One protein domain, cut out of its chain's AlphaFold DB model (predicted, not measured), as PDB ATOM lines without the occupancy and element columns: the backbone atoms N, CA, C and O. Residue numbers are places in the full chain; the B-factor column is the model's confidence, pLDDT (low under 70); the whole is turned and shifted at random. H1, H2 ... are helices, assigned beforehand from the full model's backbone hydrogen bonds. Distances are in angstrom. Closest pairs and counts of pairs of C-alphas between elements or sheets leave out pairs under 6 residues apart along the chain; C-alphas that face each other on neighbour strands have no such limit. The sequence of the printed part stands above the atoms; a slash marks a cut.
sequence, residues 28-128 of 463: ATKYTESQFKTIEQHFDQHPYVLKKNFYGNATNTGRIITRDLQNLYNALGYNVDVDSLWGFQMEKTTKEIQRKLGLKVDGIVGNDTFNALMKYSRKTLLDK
ATOM      1  N   ALA A  28      -0.309   5.667  -3.906       38.62
ATOM      2  CA  ALA A  28      -0.216   4.486  -3.053       38.62
ATOM      3  C   ALA A  28      -1.370   3.514  -3.349       38.62
ATOM      4  O   ALA A  28      -2.518   3.760  -2.968       38.62
ATOM      5  N   THR A  29      -1.073   2.434  -4.069       46.72
ATOM      6  CA  THR A  29      -2.013   1.345  -4.295       46.72
ATOM      7  C   THR A  29      -2.372   0.795  -2.921       46.72
ATOM      8  O   THR A  29      -1.506   0.366  -2.160       46.72
ATOM      9  N   LYS A  30      -3.650   0.918  -2.552       62.31
ATOM     10  CA  LYS A  30      -4.176   0.466  -1.260       62.31
ATOM     11  C   LYS A  30      -3.889  -1.030  -1.108       62.31
ATOM     12  O   LYS A  30      -4.222  -1.799  -2.006       62.31
ATOM     13  N   TYR A  31      -3.261  -1.419  -0.001       71.00
ATOM     14  CA  TYR A  31      -3.091  -2.826   0.355       71.00
ATOM     15  C   TYR A  31      -4.425  -3.385   0.856       71.00
ATOM     16  O   TYR A  31      -5.089  -2.755   1.673       71.00
ATOM     17  N   THR A  32      -4.790  -4.570   0.381       73.38
ATOM     18  CA  THR A  32      -6.009  -5.300   0.745       73.38
ATOM     19  C   THR A  32      -5.670  -6.558   1.540       73.38
ATOM     20  O   THR A  32      -4.557  -7.083   1.469       73.38
ATOM     21  N   GLU A  33      -6.657  -7.101   2.249       77.56
ATOM     22  CA  GLU A  33      -6.527  -8.377   2.965       77.56
ATOM     23  C   GLU A  33      -6.143  -9.538   2.026       77.56
ATOM     24  O   GLU A  33      -5.359 -10.412   2.392       77.56
ATOM     25  N   SER A  34      -6.638  -9.518   0.781       71.25
ATOM     26  CA  SER A  34      -6.295 -10.505  -0.250       71.25
ATOM     27  C   SER A  34      -4.812 -10.451  -0.624       71.25
ATOM     28  O   SER A  34      -4.148 -11.484  -0.671       71.25
ATOM     29  N   GLN A  35      -4.260  -9.246  -0.805       83.06
ATOM     30  CA  GLN A  35      -2.834  -9.080  -1.097       83.06
ATOM     31  C   GLN A  35      -1.964  -9.584   0.052       83.06
ATOM     32  O   GLN A  35      -0.971 -10.256  -0.198       83.06
ATOM     33  N   PHE A  36      -2.343  -9.333   1.307       86.06
ATOM     34  CA  PHE A  36      -1.598  -9.883   2.436       86.06
ATOM     35  C   PHE A  36      -1.643 -11.417   2.493       86.06
ATOM     36  O   PHE A  36      -0.606 -12.028   2.741       86.06
ATOM     37  N   LYS A  37      -2.791 -12.043   2.195       84.00
ATOM     38  CA  LYS A  37      -2.889 -13.510   2.084       84.00
ATOM     39  C   LYS A  37      -1.981 -14.067   0.987       84.00
ATOM     40  O   LYS A  37      -1.374 -15.111   1.183       84.00
ATOM     41  N   THR A  38      -1.856 -13.377  -0.147       86.44
ATOM     42  CA  THR A  38      -0.915 -13.763  -1.210       86.44
ATOM     43  C   THR A  38       0.538 -13.720  -0.728       86.44
ATOM     44  O   THR A  38       1.288 -14.657  -0.983       86.44
ATOM     45  N   ILE A  39       0.930 -12.677   0.013       88.19
ATOM     46  CA  ILE A  39       2.292 -12.555   0.565       88.19
ATOM     47  C   ILE A  39       2.580 -13.686   1.564       88.19
ATOM     48  O   ILE A  39       3.652 -14.285   1.518       88.19
ATOM     49  N   GLU A  40       1.622 -14.013   2.437       89.75
ATOM     50  CA  GLU A  40       1.729 -15.146   3.371       89.75
ATOM     51  C   GLU A  40       1.864 -16.475   2.635       89.75
ATOM     52  O   GLU A  40       2.775 -17.234   2.933       89.75
ATOM     53  N   GLN A  41       1.049 -16.720   1.605       86.31
ATOM     54  CA  GLN A  41       1.164 -17.928   0.781       86.31
ATOM     55  C   GLN A  41       2.544 -18.054   0.125       86.31
ATOM     56  O   GLN A  41       3.119 -19.143   0.113       86.31
ATOM     57  N   HIS A  42       3.097 -16.957  -0.401       85.25
ATOM     58  CA  HIS A  42       4.441 -16.957  -0.976       85.25
ATOM     59  C   HIS A  42       5.531 -17.231   0.073       85.25
ATOM     60  O   HIS A  42       6.530 -17.876  -0.252       85.25
ATOM     61  N   PHE A  43       5.345 -16.775   1.316       84.38
ATOM     62  CA  PHE A  43       6.262 -17.047   2.423       84.38
ATOM     63  C   PHE A  43       6.136 -18.485   2.948       84.38
ATOM     64  O   PHE A  43       7.148 -19.154   3.122       84.38
ATOM     65  N   ASP A  44       4.919 -18.999   3.132       81.25
ATOM     66  CA  ASP A  44       4.648 -20.345   3.657       81.25
ATOM     67  C   ASP A  44       5.111 -21.452   2.710       81.25
ATOM     68  O   ASP A  44       5.611 -22.489   3.145       81.25
ATOM     69  N   GLN A  45       4.985 -21.233   1.398       72.81
ATOM     70  CA  GLN A  45       5.531 -22.153   0.397       72.81
ATOM     71  C   GLN A  45       7.065 -22.215   0.458       72.81
ATOM     72  O   GLN A  45       7.662 -23.197   0.014       72.81
ATOM     73  N   HIS A  46       7.713 -21.179   1.007       68.06
ATOM     74  CA  HIS A  46       9.163 -21.022   1.014       68.06
ATOM     75  C   HIS A  46       9.664 -20.288   2.271       68.06
ATOM     76  O   HIS A  46      10.182 -19.170   2.156       68.06
ATOM     77  N   PRO A  47       9.567 -20.913   3.462       59.09
ATOM     78  CA  PRO A  47       9.912 -20.294   4.736       59.09
ATOM     79  C   PRO A  47      11.437 -20.230   4.895       59.09
ATOM     80  O   PRO A  47      12.048 -20.962   5.672       59.09
ATOM     81  N   TYR A  48      12.096 -19.383   4.106       58.09
ATOM     82  CA  TYR A  48      13.536 -19.173   4.173       58.09
ATOM     83  C   TYR A  48      13.865 -17.896   4.944       58.09
ATOM     84  O   TYR A  48      13.201 -16.873   4.838       58.09
ATOM     85  N   VAL A  49      14.974 -17.956   5.679       58.34
ATOM     86  CA  VAL A  49      15.690 -16.818   6.268       58.34
ATOM     87  C   VAL A  49      16.159 -15.904   5.126       58.34
ATOM     88  O   VAL A  49      17.207 -16.144   4.511       58.34
ATOM     89  N   LEU A  50      15.378 -14.863   4.818       63.09
ATOM     90  CA  LEU A  50      15.684 -13.895   3.760       63.09
ATOM     91  C   LEU A  50      16.846 -13.003   4.209       63.09
ATOM     92  O   LEU A  50      16.667 -12.000   4.893       63.09
ATOM     93  N   LYS A  51      18.049 -13.498   3.910       61.00
ATOM     94  CA  LYS A  51      19.374 -12.852   3.946       61.00
ATOM     95  C   LYS A  51      20.456 -13.834   3.479       61.00
ATOM     96  O   LYS A  51      21.483 -13.419   2.958       61.00
ATOM     97  N   LYS A  52      20.242 -15.148   3.669       54.25
ATOM     98  CA  LYS A  52      21.266 -16.185   3.424       54.25
ATOM     99  C   LYS A  52      21.416 -16.595   1.948       54.25
ATOM    100  O   LYS A  52      22.437 -17.172   1.597       54.25
ATOM    101  N   ASN A  53      20.475 -16.231   1.072       52.09
ATOM    102  CA  ASN A  53      20.609 -16.387  -0.384       52.09
ATOM    103  C   ASN A  53      21.302 -15.166  -1.012       52.09
ATOM    104  O   ASN A  53      20.746 -14.486  -1.875       52.09
ATOM    105  N   PHE A  54      22.520 -14.876  -0.553       51.59
ATOM    106  CA  PHE A  54      23.422 -13.957  -1.240       51.59
ATOM    107  C   PHE A  54      23.819 -14.595  -2.584       51.59
ATOM    108  O   PHE A  54      24.421 -15.662  -2.599       51.59
ATOM    109  N   TYR A  55      23.456 -13.934  -3.689       46.53
ATOM    110  CA  TYR A  55      23.861 -14.214  -5.075       46.53
ATOM    111  C   TYR A  55      23.565 -15.628  -5.627       46.53
ATOM    112  O   TYR A  55      24.334 -16.566  -5.462       46.53
ATOM    113  N   GLY A  56      22.515 -15.746  -6.451       45.00
ATOM    114  CA  GLY A  56      22.612 -16.629  -7.624       45.00
ATOM    115  C   GLY A  56      21.972 -18.020  -7.586       45.00
ATOM    116  O   GLY A  56      22.373 -18.856  -8.384       45.00
ATOM    117  N   ASN A  57      20.940 -18.280  -6.780       45.25
ATOM    118  CA  ASN A  57      20.020 -19.388  -7.085       45.25
ATOM    119  C   ASN A  57      18.573 -18.992  -6.788       45.25
ATOM    120  O   ASN A  57      17.992 -19.295  -5.747       45.25
ATOM    121  N   ALA A  58      18.017 -18.216  -7.716       51.66
ATOM    122  CA  ALA A  58      16.624 -17.827  -7.707       51.66
ATOM    123  C   ALA A  58      15.766 -19.040  -8.061       51.66
ATOM    124  O   ALA A  58      15.533 -19.326  -9.234       51.66
ATOM    125  N   THR A  59      15.207 -19.709  -7.058       57.84
ATOM    126  CA  THR A  59      13.853 -20.206  -7.289       57.84
ATOM    127  C   THR A  59      13.007 -18.979  -7.646       57.84
ATOM    128  O   THR A  59      13.182 -17.907  -7.051       57.84
ATOM    129  N   ASN A  60      12.122 -19.092  -8.642       64.19
ATOM    130  CA  ASN A  60      11.218 -17.994  -9.008       64.19
ATOM    131  C   ASN A  60      10.523 -17.415  -7.761       64.19
ATOM    132  O   ASN A  60      10.312 -16.209  -7.670       64.19
ATOM    133  N   THR A  61      10.284 -18.250  -6.750       63.38
ATOM    134  CA  THR A  61       9.603 -17.875  -5.519       63.38
ATOM    135  C   THR A  61      10.414 -17.044  -4.526       63.38
ATOM    136  O   THR A  61       9.844 -16.147  -3.912       63.38
ATOM    137  N   GLY A  62      11.739 -17.222  -4.413       70.81
ATOM    138  CA  GLY A  62      12.575 -16.354  -3.563       70.81
ATOM    139  C   GLY A  62      12.605 -14.897  -4.048       70.81
ATOM    140  O   GLY A  62      12.618 -13.956  -3.251       70.81
ATOM    141  N   ARG A  63      12.542 -14.702  -5.372       76.56
ATOM    142  CA  ARG A  63      12.392 -13.378  -5.994       76.56
ATOM    143  C   ARG A  63      10.999 -12.797  -5.768       76.56
ATOM    144  O   ARG A  63      10.894 -11.611  -5.474       76.56
ATOM    145  N   ILE A  64       9.954 -13.622  -5.863       80.50
ATOM    146  CA  ILE A  64       8.567 -13.195  -5.630       80.50
ATOM    147  C   ILE A  64       8.401 -12.648  -4.208       80.50
ATOM    148  O   ILE A  64       7.994 -11.498  -4.067       80.50
ATOM    149  N   ILE A  65       8.807 -13.396  -3.175       84.06
ATOM    150  CA  ILE A  65       8.661 -12.924  -1.788       84.06
ATOM    151  C   ILE A  65       9.542 -11.702  -1.492       84.06
ATOM    152  O   ILE A  65       9.117 -10.787  -0.791       84.06
ATOM    153  N   THR A  66      10.747 -11.625  -2.072       86.38
ATOM    154  CA  THR A  66      11.609 -10.436  -1.929       86.38
ATOM    155  C   THR A  66      10.931  -9.203  -2.520       86.38
ATOM    156  O   THR A  66      10.880  -8.160  -1.872       86.38
ATOM    157  N   ARG A  67      10.339  -9.334  -3.711       87.25
ATOM    158  CA  ARG A  67       9.586  -8.262  -4.367       87.25
ATOM    159  C   ARG A  67       8.348  -7.852  -3.569       87.25
ATOM    160  O   ARG A  67       8.062  -6.662  -3.450       87.25
ATOM    161  N   ASP A  68       7.629  -8.813  -3.004       89.12
ATOM    162  CA  ASP A  68       6.460  -8.552  -2.163       89.12
ATOM    163  C   ASP A  68       6.827  -7.751  -0.912       89.12
ATOM    164  O   ASP A  68       6.147  -6.778  -0.579       89.12
ATOM    165  N   LEU A  69       7.936  -8.101  -0.257       90.44
ATOM    166  CA  LEU A  69       8.433  -7.368   0.905       90.44
ATOM    167  C   LEU A  69       8.969  -5.976   0.542       90.44
ATOM    168  O   LEU A  69       8.722  -5.034   1.289       90.44
ATOM    169  N   GLN A  70       9.642  -5.815  -0.603       91.50
ATOM    170  CA  GLN A  70      10.054  -4.499  -1.117       91.50
ATOM    171  C   GLN A  70       8.840  -3.589  -1.343       91.50
ATOM    172  O   GLN A  70       8.805  -2.456  -0.861       91.50
ATOM    173  N   ASN A  71       7.802  -4.108  -2.005       91.50
ATOM    174  CA  ASN A  71       6.544  -3.387  -2.191       91.50
ATOM    175  C   ASN A  71       5.888  -3.041  -0.847       91.50
ATOM    176  O   ASN A  71       5.416  -1.918  -0.664       91.50
ATOM    177  N   LEU A  72       5.903  -3.976   0.110       90.75
ATOM    178  CA  LEU A  72       5.319  -3.768   1.430       90.75
ATOM    179  C   LEU A  72       6.060  -2.682   2.218       90.75
ATOM    180  O   LEU A  72       5.429  -1.832   2.841       90.75
ATOM    181  N   TYR A  73       7.391  -2.668   2.162       92.12
ATOM    182  CA  TYR A  73       8.210  -1.614   2.758       92.12
ATOM    183  C   TYR A  73       7.928  -0.250   2.131       92.12
ATOM    184  O   TYR A  73       7.712   0.713   2.869       92.12
ATOM    185  N   ASN A  74       7.821  -0.174   0.805       90.12
ATOM    186  CA  ASN A  74       7.445   1.065   0.123       90.12
ATOM    187  C   ASN A  74       6.050   1.555   0.527       90.12
ATOM    188  O   ASN A  74       5.853   2.741   0.787       90.12
ATOM    189  N   ALA A  75       5.086   0.645   0.680       84.31
ATOM    190  CA  ALA A  75       3.748   0.991   1.153       84.31
ATOM    191  C   ALA A  75       3.738   1.520   2.594       84.31
ATOM    192  O   ALA A  75       2.942   2.397   2.928       84.31
ATOM    193  N   LEU A  76       4.647   1.022   3.439       86.75
ATOM    194  CA  LEU A  76       4.873   1.516   4.799       86.75
ATOM    195  C   LEU A  76       5.647   2.845   4.850       86.75
ATOM    196  O   LEU A  76       5.850   3.371   5.944       86.75
ATOM    197  N   GLY A  77       6.049   3.394   3.700       87.62
ATOM    198  CA  GLY A  77       6.748   4.674   3.585       87.62
ATOM    199  C   GLY A  77       8.273   4.582   3.644       87.62
ATOM    200  O   GLY A  77       8.929   5.618   3.733       87.62
ATOM    201  N   TYR A  78       8.852   3.380   3.596       89.25
ATOM    202  CA  TYR A  78      10.294   3.221   3.394       89.25
ATOM    203  C   TYR A  78      10.632   3.390   1.908       89.25
ATOM    204  O   TYR A  78       9.764   3.250   1.060       89.25
ATOM    205  N   ASN A  79      11.880   3.716   1.581       88.50
ATOM    206  CA  ASN A  79      12.324   3.839   0.192       88.50
ATOM    207  C   ASN A  79      13.266   2.676  -0.131       88.50
ATOM    208  O   ASN A  79      14.407   2.679   0.332       88.50
ATOM    209  N   VAL A  80      12.773   1.665  -0.843       89.38
ATOM    210  CA  VAL A  80      13.521   0.463  -1.236       89.38
ATOM    211  C   VAL A  80      13.303   0.192  -2.722       89.38
ATOM    212  O   VAL A  80      12.174   0.256  -3.210       89.38
ATOM    213  N   ASP A  81      14.369  -0.153  -3.438       89.56
ATOM    214  CA  ASP A  81      14.276  -0.545  -4.844       89.56
ATOM    215  C   ASP A  81      13.478  -1.849  -4.999       89.56
ATOM    216  O   ASP A  81      13.652  -2.791  -4.226       89.56
ATOM    217  N   VAL A  82      12.592  -1.907  -5.998       87.00
ATOM    218  CA  VAL A  82      11.766  -3.092  -6.297       87.00
ATOM    219  C   VAL A  82      12.416  -3.896  -7.423       87.00
ATOM    220  O   VAL A  82      11.945  -3.929  -8.558       87.00
ATOM    221  N   ASP A  83      13.544  -4.525  -7.117       84.88
ATOM    222  CA  ASP A  83      14.371  -5.288  -8.063       84.88
ATOM    223  C   ASP A  83      14.333  -6.807  -7.813       84.88
ATOM    224  O   ASP A  83      14.952  -7.586  -8.539       84.88
ATOM    225  N   SER A  84      13.555  -7.255  -6.820       84.88
ATOM    226  CA  SER A  84      13.501  -8.648  -6.353       84.88
ATOM    227  C   SER A  84      14.829  -9.177  -5.787       84.88
ATOM    228  O   SER A  84      15.002 -10.397  -5.675       84.88
ATOM    229  N   LEU A  85      15.768  -8.291  -5.437       83.06
ATOM    230  CA  LEU A  85      17.064  -8.616  -4.852       83.06
ATOM    231  C   LEU A  85      17.156  -8.144  -3.398       83.06
ATOM    232  O   LEU A  85      16.692  -7.075  -3.006       83.06
ATOM    233  N   TRP A  86      17.821  -8.946  -2.570       82.31
ATOM    234  CA  TRP A  86      18.089  -8.576  -1.184       82.31
ATOM    235  C   TRP A  86      19.307  -7.645  -1.096       82.31
ATOM    236  O   TRP A  86      20.412  -8.071  -0.762       82.31
ATOM    237  N   GLY A  87      19.114  -6.377  -1.463       82.88
ATOM    238  CA  GLY A  87      20.164  -5.354  -1.476       82.88
ATOM    239  C   GLY A  87      20.402  -4.656  -0.130       82.88
ATOM    240  O   GLY A  87      19.686  -4.856   0.853       82.88
ATOM    241  N   PHE A  88      21.392  -3.759  -0.105       84.62
ATOM    242  CA  PHE A  88      21.764  -2.967   1.077       84.62
ATOM    243  C   PHE A  88      20.579  -2.200   1.687       84.62
ATOM    244  O   PHE A  88      20.391  -2.190   2.905       84.62
ATOM    245  N   GLN A  89      19.750  -1.587   0.839       87.56
ATOM    246  CA  GLN A  89      18.595  -0.805   1.275       87.56
ATOM    247  C   GLN A  89      17.512  -1.686   1.923       87.56
ATOM    248  O   GLN A  89      16.895  -1.285   2.914       87.56
ATOM    249  N   MET A  90      17.344  -2.917   1.429       88.31
ATOM    250  CA  MET A  90      16.449  -3.919   2.008       88.31
ATOM    251  C   MET A  90      16.943  -4.372   3.388       88.31
ATOM    252  O   MET A  90      16.179  -4.372   4.355       88.31
ATOM    253  N   GLU A  91      18.237  -4.687   3.518       90.06
ATOM    254  CA  GLU A  91      18.842  -5.056   4.805       90.06
ATOM    255  C   GLU A  91      18.732  -3.919   5.833       90.06
ATOM    256  O   GLU A  91      18.369  -4.154   6.992       90.06
ATOM    257  N   LYS A  92      19.019  -2.681   5.417       93.00
ATOM    258  CA  LYS A  92      18.903  -1.491   6.267       93.00
ATOM    259  C   LYS A  92      17.475  -1.313   6.786       93.00
ATOM    260  O   LYS A  92      17.290  -1.172   7.995       93.00
ATOM    261  N   THR A  93      16.490  -1.379   5.890       94.00
ATOM    262  CA  THR A  93      15.064  -1.236   6.224       94.00
ATOM    263  C   THR A  93      14.589  -2.363   7.143       94.00
ATOM    264  O   THR A  93      13.898  -2.119   8.129       94.00
ATOM    265  N   THR A  94      15.044  -3.593   6.896       93.81
ATOM    266  CA  THR A  94      14.720  -4.754   7.739       93.81
ATOM    267  C   THR A  94      15.234  -4.558   9.165       93.81
ATOM    268  O   THR A  94      14.481  -4.733  10.122       93.81
ATOM    269  N   LYS A  95      16.493  -4.127   9.331       95.12
ATOM    270  CA  LYS A  95      17.074  -3.816  10.650       95.12
ATOM    271  C   LYS A  95      16.324  -2.690  11.359       95.12
ATOM    272  O   LYS A  95      16.180  -2.720  12.579       95.12
ATOM    273  N   GLU A  96      15.864  -1.689  10.618       96.69
ATOM    274  CA  GLU A  96      15.065  -0.596  11.167       96.69
ATOM    275  C   GLU A  96      13.709  -1.075  11.691       96.69
ATOM    276  O   GLU A  96      13.350  -0.763  12.826       96.69
ATOM    277  N   ILE A  97      13.003  -1.908  10.928       94.25
ATOM    278  CA  ILE A  97      11.738  -2.509  11.360       94.25
ATOM    279  C   ILE A  97      11.948  -3.442  12.553       94.25
ATOM    280  O   ILE A  97      11.182  -3.374  13.510       94.25
ATOM    281  N   GLN A  98      12.997  -4.267  12.549       96.19
ATOM    282  CA  GLN A  98      13.325  -5.122  13.690       96.19
ATOM    283  C   GLN A  98      13.545  -4.296  14.963       96.19
ATOM    284  O   GLN A  98      12.955  -4.614  15.992       96.19
ATOM    285  N   ARG A  99      14.294  -3.182  14.886       97.75
ATOM    286  CA  ARG A  99      14.428  -2.234  16.011       97.75
ATOM    287  C   ARG A  99      13.075  -1.679  16.444       97.75
ATOM    288  O   ARG A  99      12.765  -1.691  17.631       97.75
ATOM    289  N   LYS A 100      12.261  -1.216  15.490       94.62
ATOM    290  CA  LYS A 100      10.941  -0.624  15.751       94.62
ATOM    291  C   LYS A 100       9.980  -1.597  16.438       94.62
ATOM    292  O   LYS A 100       9.177  -1.175  17.263       94.62
ATOM    293  N   LEU A 101      10.050  -2.878  16.087       94.19
ATOM    294  CA  LEU A 101       9.166  -3.926  16.597       94.19
ATOM    295  C   LEU A 101       9.752  -4.688  17.798       94.19
ATOM    296  O   LEU A 101       9.140  -5.654  18.244       94.19
ATOM    297  N   GLY A 102      10.907  -4.268  18.331       95.31
ATOM    298  CA  GLY A 102      11.536  -4.909  19.491       95.31
ATOM    299  C   GLY A 102      12.054  -6.324  19.214       95.31
ATOM    300  O   GLY A 102      12.086  -7.160  20.111       95.31
ATOM    301  N   LEU A 103      12.428  -6.608  17.967       95.62
ATOM    302  CA  LEU A 103      12.944  -7.901  17.524       95.62
ATOM    303  C   LEU A 103      14.474  -7.911  17.518       95.62
ATOM    304  O   LEU A 103      15.135  -6.869  17.544       95.62
ATOM    305  N   LYS A 104      15.053  -9.109  17.396       94.81
ATOM    306  CA  LYS A 104      16.484  -9.272  17.134       94.81
ATOM    307  C   LYS A 104      16.873  -8.529  15.849       94.81
ATOM    308  O   LYS A 104      16.289  -8.756  14.798       94.81
ATOM    309  N   VAL A 105      17.884  -7.665  15.938       95.56
ATOM    310  CA  VAL A 105      18.318  -6.783  14.841       95.56
ATOM    311  C   VAL A 105      19.446  -7.434  14.041       95.56
ATOM    312  O   VAL A 105      20.615  -7.081  14.179       95.56
ATOM    313  N   ASP A 106      19.116  -8.412  13.205       91.75
ATOM    314  CA  ASP A 106      20.082  -9.135  12.364       91.75
ATOM    315  C   ASP A 106      19.918  -8.864  10.857       91.75
ATOM    316  O   ASP A 106      20.773  -9.253  10.056       91.75
ATOM    317  N   GLY A 107      18.891  -8.111  10.460       89.38
ATOM    318  CA  GLY A 107      18.583  -7.789   9.066       89.38
ATOM    319  C   GLY A 107      18.063  -8.981   8.270       89.38
ATOM    320  O   GLY A 107      18.211  -8.992   7.051       89.38
ATOM    321  N   ILE A 108      17.525  -9.985   8.964       86.81
ATOM    322  CA  ILE A 108      16.981 -11.213   8.398       86.81
ATOM    323  C   ILE A 108      15.459 -11.199   8.537       86.81
ATOM    324  O   ILE A 108      14.941 -11.121   9.650       86.81
ATOM    325  N   VAL A 109      14.726 -11.403   7.441       88.38
ATOM    326  CA  VAL A 109      13.294 -11.738   7.544       88.38
ATOM    327  C   VAL A 109      13.149 -13.254   7.686       88.38
ATOM    328  O   VAL A 109      13.060 -13.986   6.705       88.38
ATOM    329  N   GLY A 110      13.213 -13.726   8.933       87.31
ATOM    330  CA  GLY A 110      12.773 -15.067   9.336       87.31
ATOM    331  C   GLY A 110      11.329 -15.040   9.848       87.31
ATOM    332  O   GLY A 110      10.712 -13.977   9.869       87.31
ATOM    333  N   ASN A 111      10.809 -16.180  10.312       88.00
ATOM    334  CA  ASN A 111       9.408 -16.334  10.730       88.00
ATOM    335  C   ASN A 111       8.932 -15.249  11.717       88.00
ATOM    336  O   ASN A 111       7.902 -14.619  11.495       88.00
ATOM    337  N   ASP A 112       9.717 -14.952  12.757       91.00
ATOM    338  CA  ASP A 112       9.352 -13.939  13.761       91.00
ATOM    339  C   ASP A 112       9.284 -12.529  13.168       91.00
ATOM    340  O   ASP A 112       8.350 -11.772  13.433       91.00
ATOM    341  N   THR A 113      10.261 -12.182  12.324       92.81
ATOM    342  CA  THR A 113      10.293 -10.876  11.655       92.81
ATOM    343  C   THR A 113       9.174 -10.765  10.629       92.81
ATOM    344  O   THR A 113       8.532  -9.721  10.563       92.81
ATOM    345  N   PHE A 114       8.894 -11.828   9.873       92.19
ATOM    346  CA  PHE A 114       7.807 -11.866   8.901       92.19
ATOM    347  C   PHE A 114       6.445 -11.712   9.584       92.19
ATOM    348  O   PHE A 114       5.704 -10.793   9.255       92.19
ATOM    349  N   ASN A 115       6.146 -12.518  10.605       91.31
ATOM    350  CA  ASN A 115       4.869 -12.461  11.322       91.31
ATOM    351  C   ASN A 115       4.638 -11.100  11.988       91.31
ATOM    352  O   ASN A 115       3.548 -10.525  11.903       91.31
ATOM    353  N   ALA A 116       5.672 -10.545  12.625       92.62
ATOM    354  CA  ALA A 116       5.599  -9.222  13.230       92.62
ATOM    355  C   ALA A 116       5.423  -8.117  12.178       92.62
ATOM    356  O   ALA A 116       4.603  -7.218  12.376       92.62
ATOM    357  N   LEU A 117       6.145  -8.202  11.055       93.44
ATOM    358  CA  LEU A 117       6.002  -7.288   9.926       93.44
ATOM    359  C   LEU A 117       4.586  -7.339   9.360       93.44
ATOM    360  O   LEU A 117       3.977  -6.286   9.248       93.44
ATOM    361  N   MET A 118       4.048  -8.528   9.082       92.12
ATOM    362  CA  MET A 118       2.697  -8.722   8.555       92.12
ATOM    363  C   MET A 118       1.642  -8.146   9.496       92.12
ATOM    364  O   MET A 118       0.766  -7.399   9.069       92.12
ATOM    365  N   LYS A 119       1.752  -8.410  10.802       87.69
ATOM    366  CA  LYS A 119       0.859  -7.823  11.809       87.69
ATOM    367  C   LYS A 119       0.951  -6.294  11.833       87.69
ATOM    368  O   LYS A 119      -0.073  -5.612  11.814       87.69
ATOM    369  N   TYR A 120       2.169  -5.754  11.869       88.50
ATOM    370  CA  TYR A 120       2.413  -4.311  11.868       88.50
ATOM    371  C   TYR A 120       1.892  -3.655  10.588       88.50
ATOM    372  O   TYR A 120       1.257  -2.601  10.647       88.50
ATOM    373  N   SER A 121       2.126  -4.272   9.435       88.62
ATOM    374  CA  SER A 121       1.749  -3.724   8.146       88.62
ATOM    375  C   SER A 121       0.262  -3.833   7.878       88.62
ATOM    376  O   SER A 121      -0.309  -2.879   7.370       88.62
ATOM    377  N   ARG A 122      -0.387  -4.933   8.274       84.44
ATOM    378  CA  ARG A 122      -1.849  -5.060   8.244       84.44
ATOM    379  C   ARG A 122      -2.478  -3.948   9.069       84.44
ATOM    380  O   ARG A 122      -3.269  -3.186   8.536       84.44
ATOM    381  N   LYS A 123      -2.027  -3.762  10.314       78.44
ATOM    382  CA  LYS A 123      -2.476  -2.647  11.158       78.44
ATOM    383  C   LYS A 123      -2.246  -1.296  10.471       78.44
ATOM    384  O   LYS A 123      -3.162  -0.513  10.315       78.44
ATOM    385  N   THR A 124      -1.035  -1.028   9.999       81.25
ATOM    386  CA  THR A 124      -0.666   0.299   9.473       81.25
ATOM    387  C   THR A 124      -1.340   0.630   8.136       81.25
ATOM    388  O   THR A 124      -1.753   1.766   7.911       81.25
ATOM    389  N   LEU A 125      -1.427  -0.344   7.230       79.69
ATOM    390  CA  LEU A 125      -1.873  -0.136   5.854       79.69
ATOM    391  C   LEU A 125      -3.372  -0.368   5.684       79.69
ATOM    392  O   LEU A 125      -3.986   0.335   4.882       79.69
ATOM    393  N   LEU A 126      -3.966  -1.291   6.450       71.88
ATOM    394  CA  LEU A 126      -5.417  -1.462   6.466       71.88
ATOM    395  C   LEU A 126      -6.065  -0.361   7.312       71.88
ATOM    396  O   LEU A 126      -7.012   0.257   6.841       71.88
ATOM    397  N   ASP A 127      -5.531  -0.005   8.488       69.94
ATOM    398  CA  ASP A 127      -6.203   0.969   9.370       69.94
ATOM    399  C   ASP A 127      -6.106   2.431   8.893       69.94
ATOM    400  O   ASP A 127      -6.699   3.313   9.509       69.94
ATOM    401  N   LYS A 128      -5.420   2.739   7.781       68.06
ATOM    402  CA  LYS A 128      -5.276   4.127   7.288       68.06
ATOM    403  C   LYS A 128      -6.619   4.833   7.048       68.06
ATOM    404  O   LYS A 128      -6.692   6.054   7.134       68.06
TER     405      LYS A 128
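Overview. This is residues 28 to 128 of the 463 residues of an uncharacterized protein of Tyzzerella sp. An114 (UniProt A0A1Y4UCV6). The longest helix, H4, runs nearly antiparallel beside H1, and H2 slants across this pair to make a loosely packed three-helix bundle. H3 lies across from H1, near H2 and H4 and about perpendicular to H4, while residues 45 to 59 make a wide loop reaching to Gly 56. The printed part has 101 residues with four named helices, in the order H1, H2, H3, H4, and no named strand; its class is all helix. It is compact, with a radius of gyration of the C-alphas of 12.5 A and spans of 38 by 27 by 23 A.

Along the chain. H4, residues 111 to 128, is 25.4 A long and ends with C-alpha 128 at (-5.276, 4.127, 7.288). H1, residues 33 to 44, begins with C-alpha 33 at (-6.527, -8.377, 2.965) and is 16.4 A long. H2, residues 60 to 75, is 22.8 A long. H3, residues 88 to 100, is 18.4 A long, with C-alpha 88 at (21.764, -2.967, 1.077).

Arrangement. H1, H2 and H4 form the bundle, a group of helices set together. H4, with residues 118 to 126 alone, touches residues 33 to 36 of H1; the closest C-alphas, of Phe 36 and Arg 122, are 7.6 A apart, and the helices run opposite ways at a shallow tilt of 9 degrees. H1 and H2 are a helical hairpin and touch, the closest C-alphas being those of His 42 and Ile 65, 5.9 A apart, at a steep tilt of 41 degrees. H2 and H4 are close but not clearly touching; the closest C-alphas, of Ala 75 and Leu 125, are 7.4 A apart. H3 is close but not clearly touching to H4, at 81 degrees, with the closest C-alphas, of Gln 98 and Thr 113, 6.8 A apart. H1 and H3 are apart. Each O i to N i+4 pair is within hydrogen-bond range in H1, H2 and H3; in H4, 13 of 14 are.

Size, cuts and confidence. The C-alphas of Gly 56 and Lys 128 are the two farthest apart, at 37.8 A. The printed part has no cut. The links H1 to H2 and H2 to H3 are long. The pLDDT is under 70 in residues 28 to 30, 46 to 61 and 127 to 128.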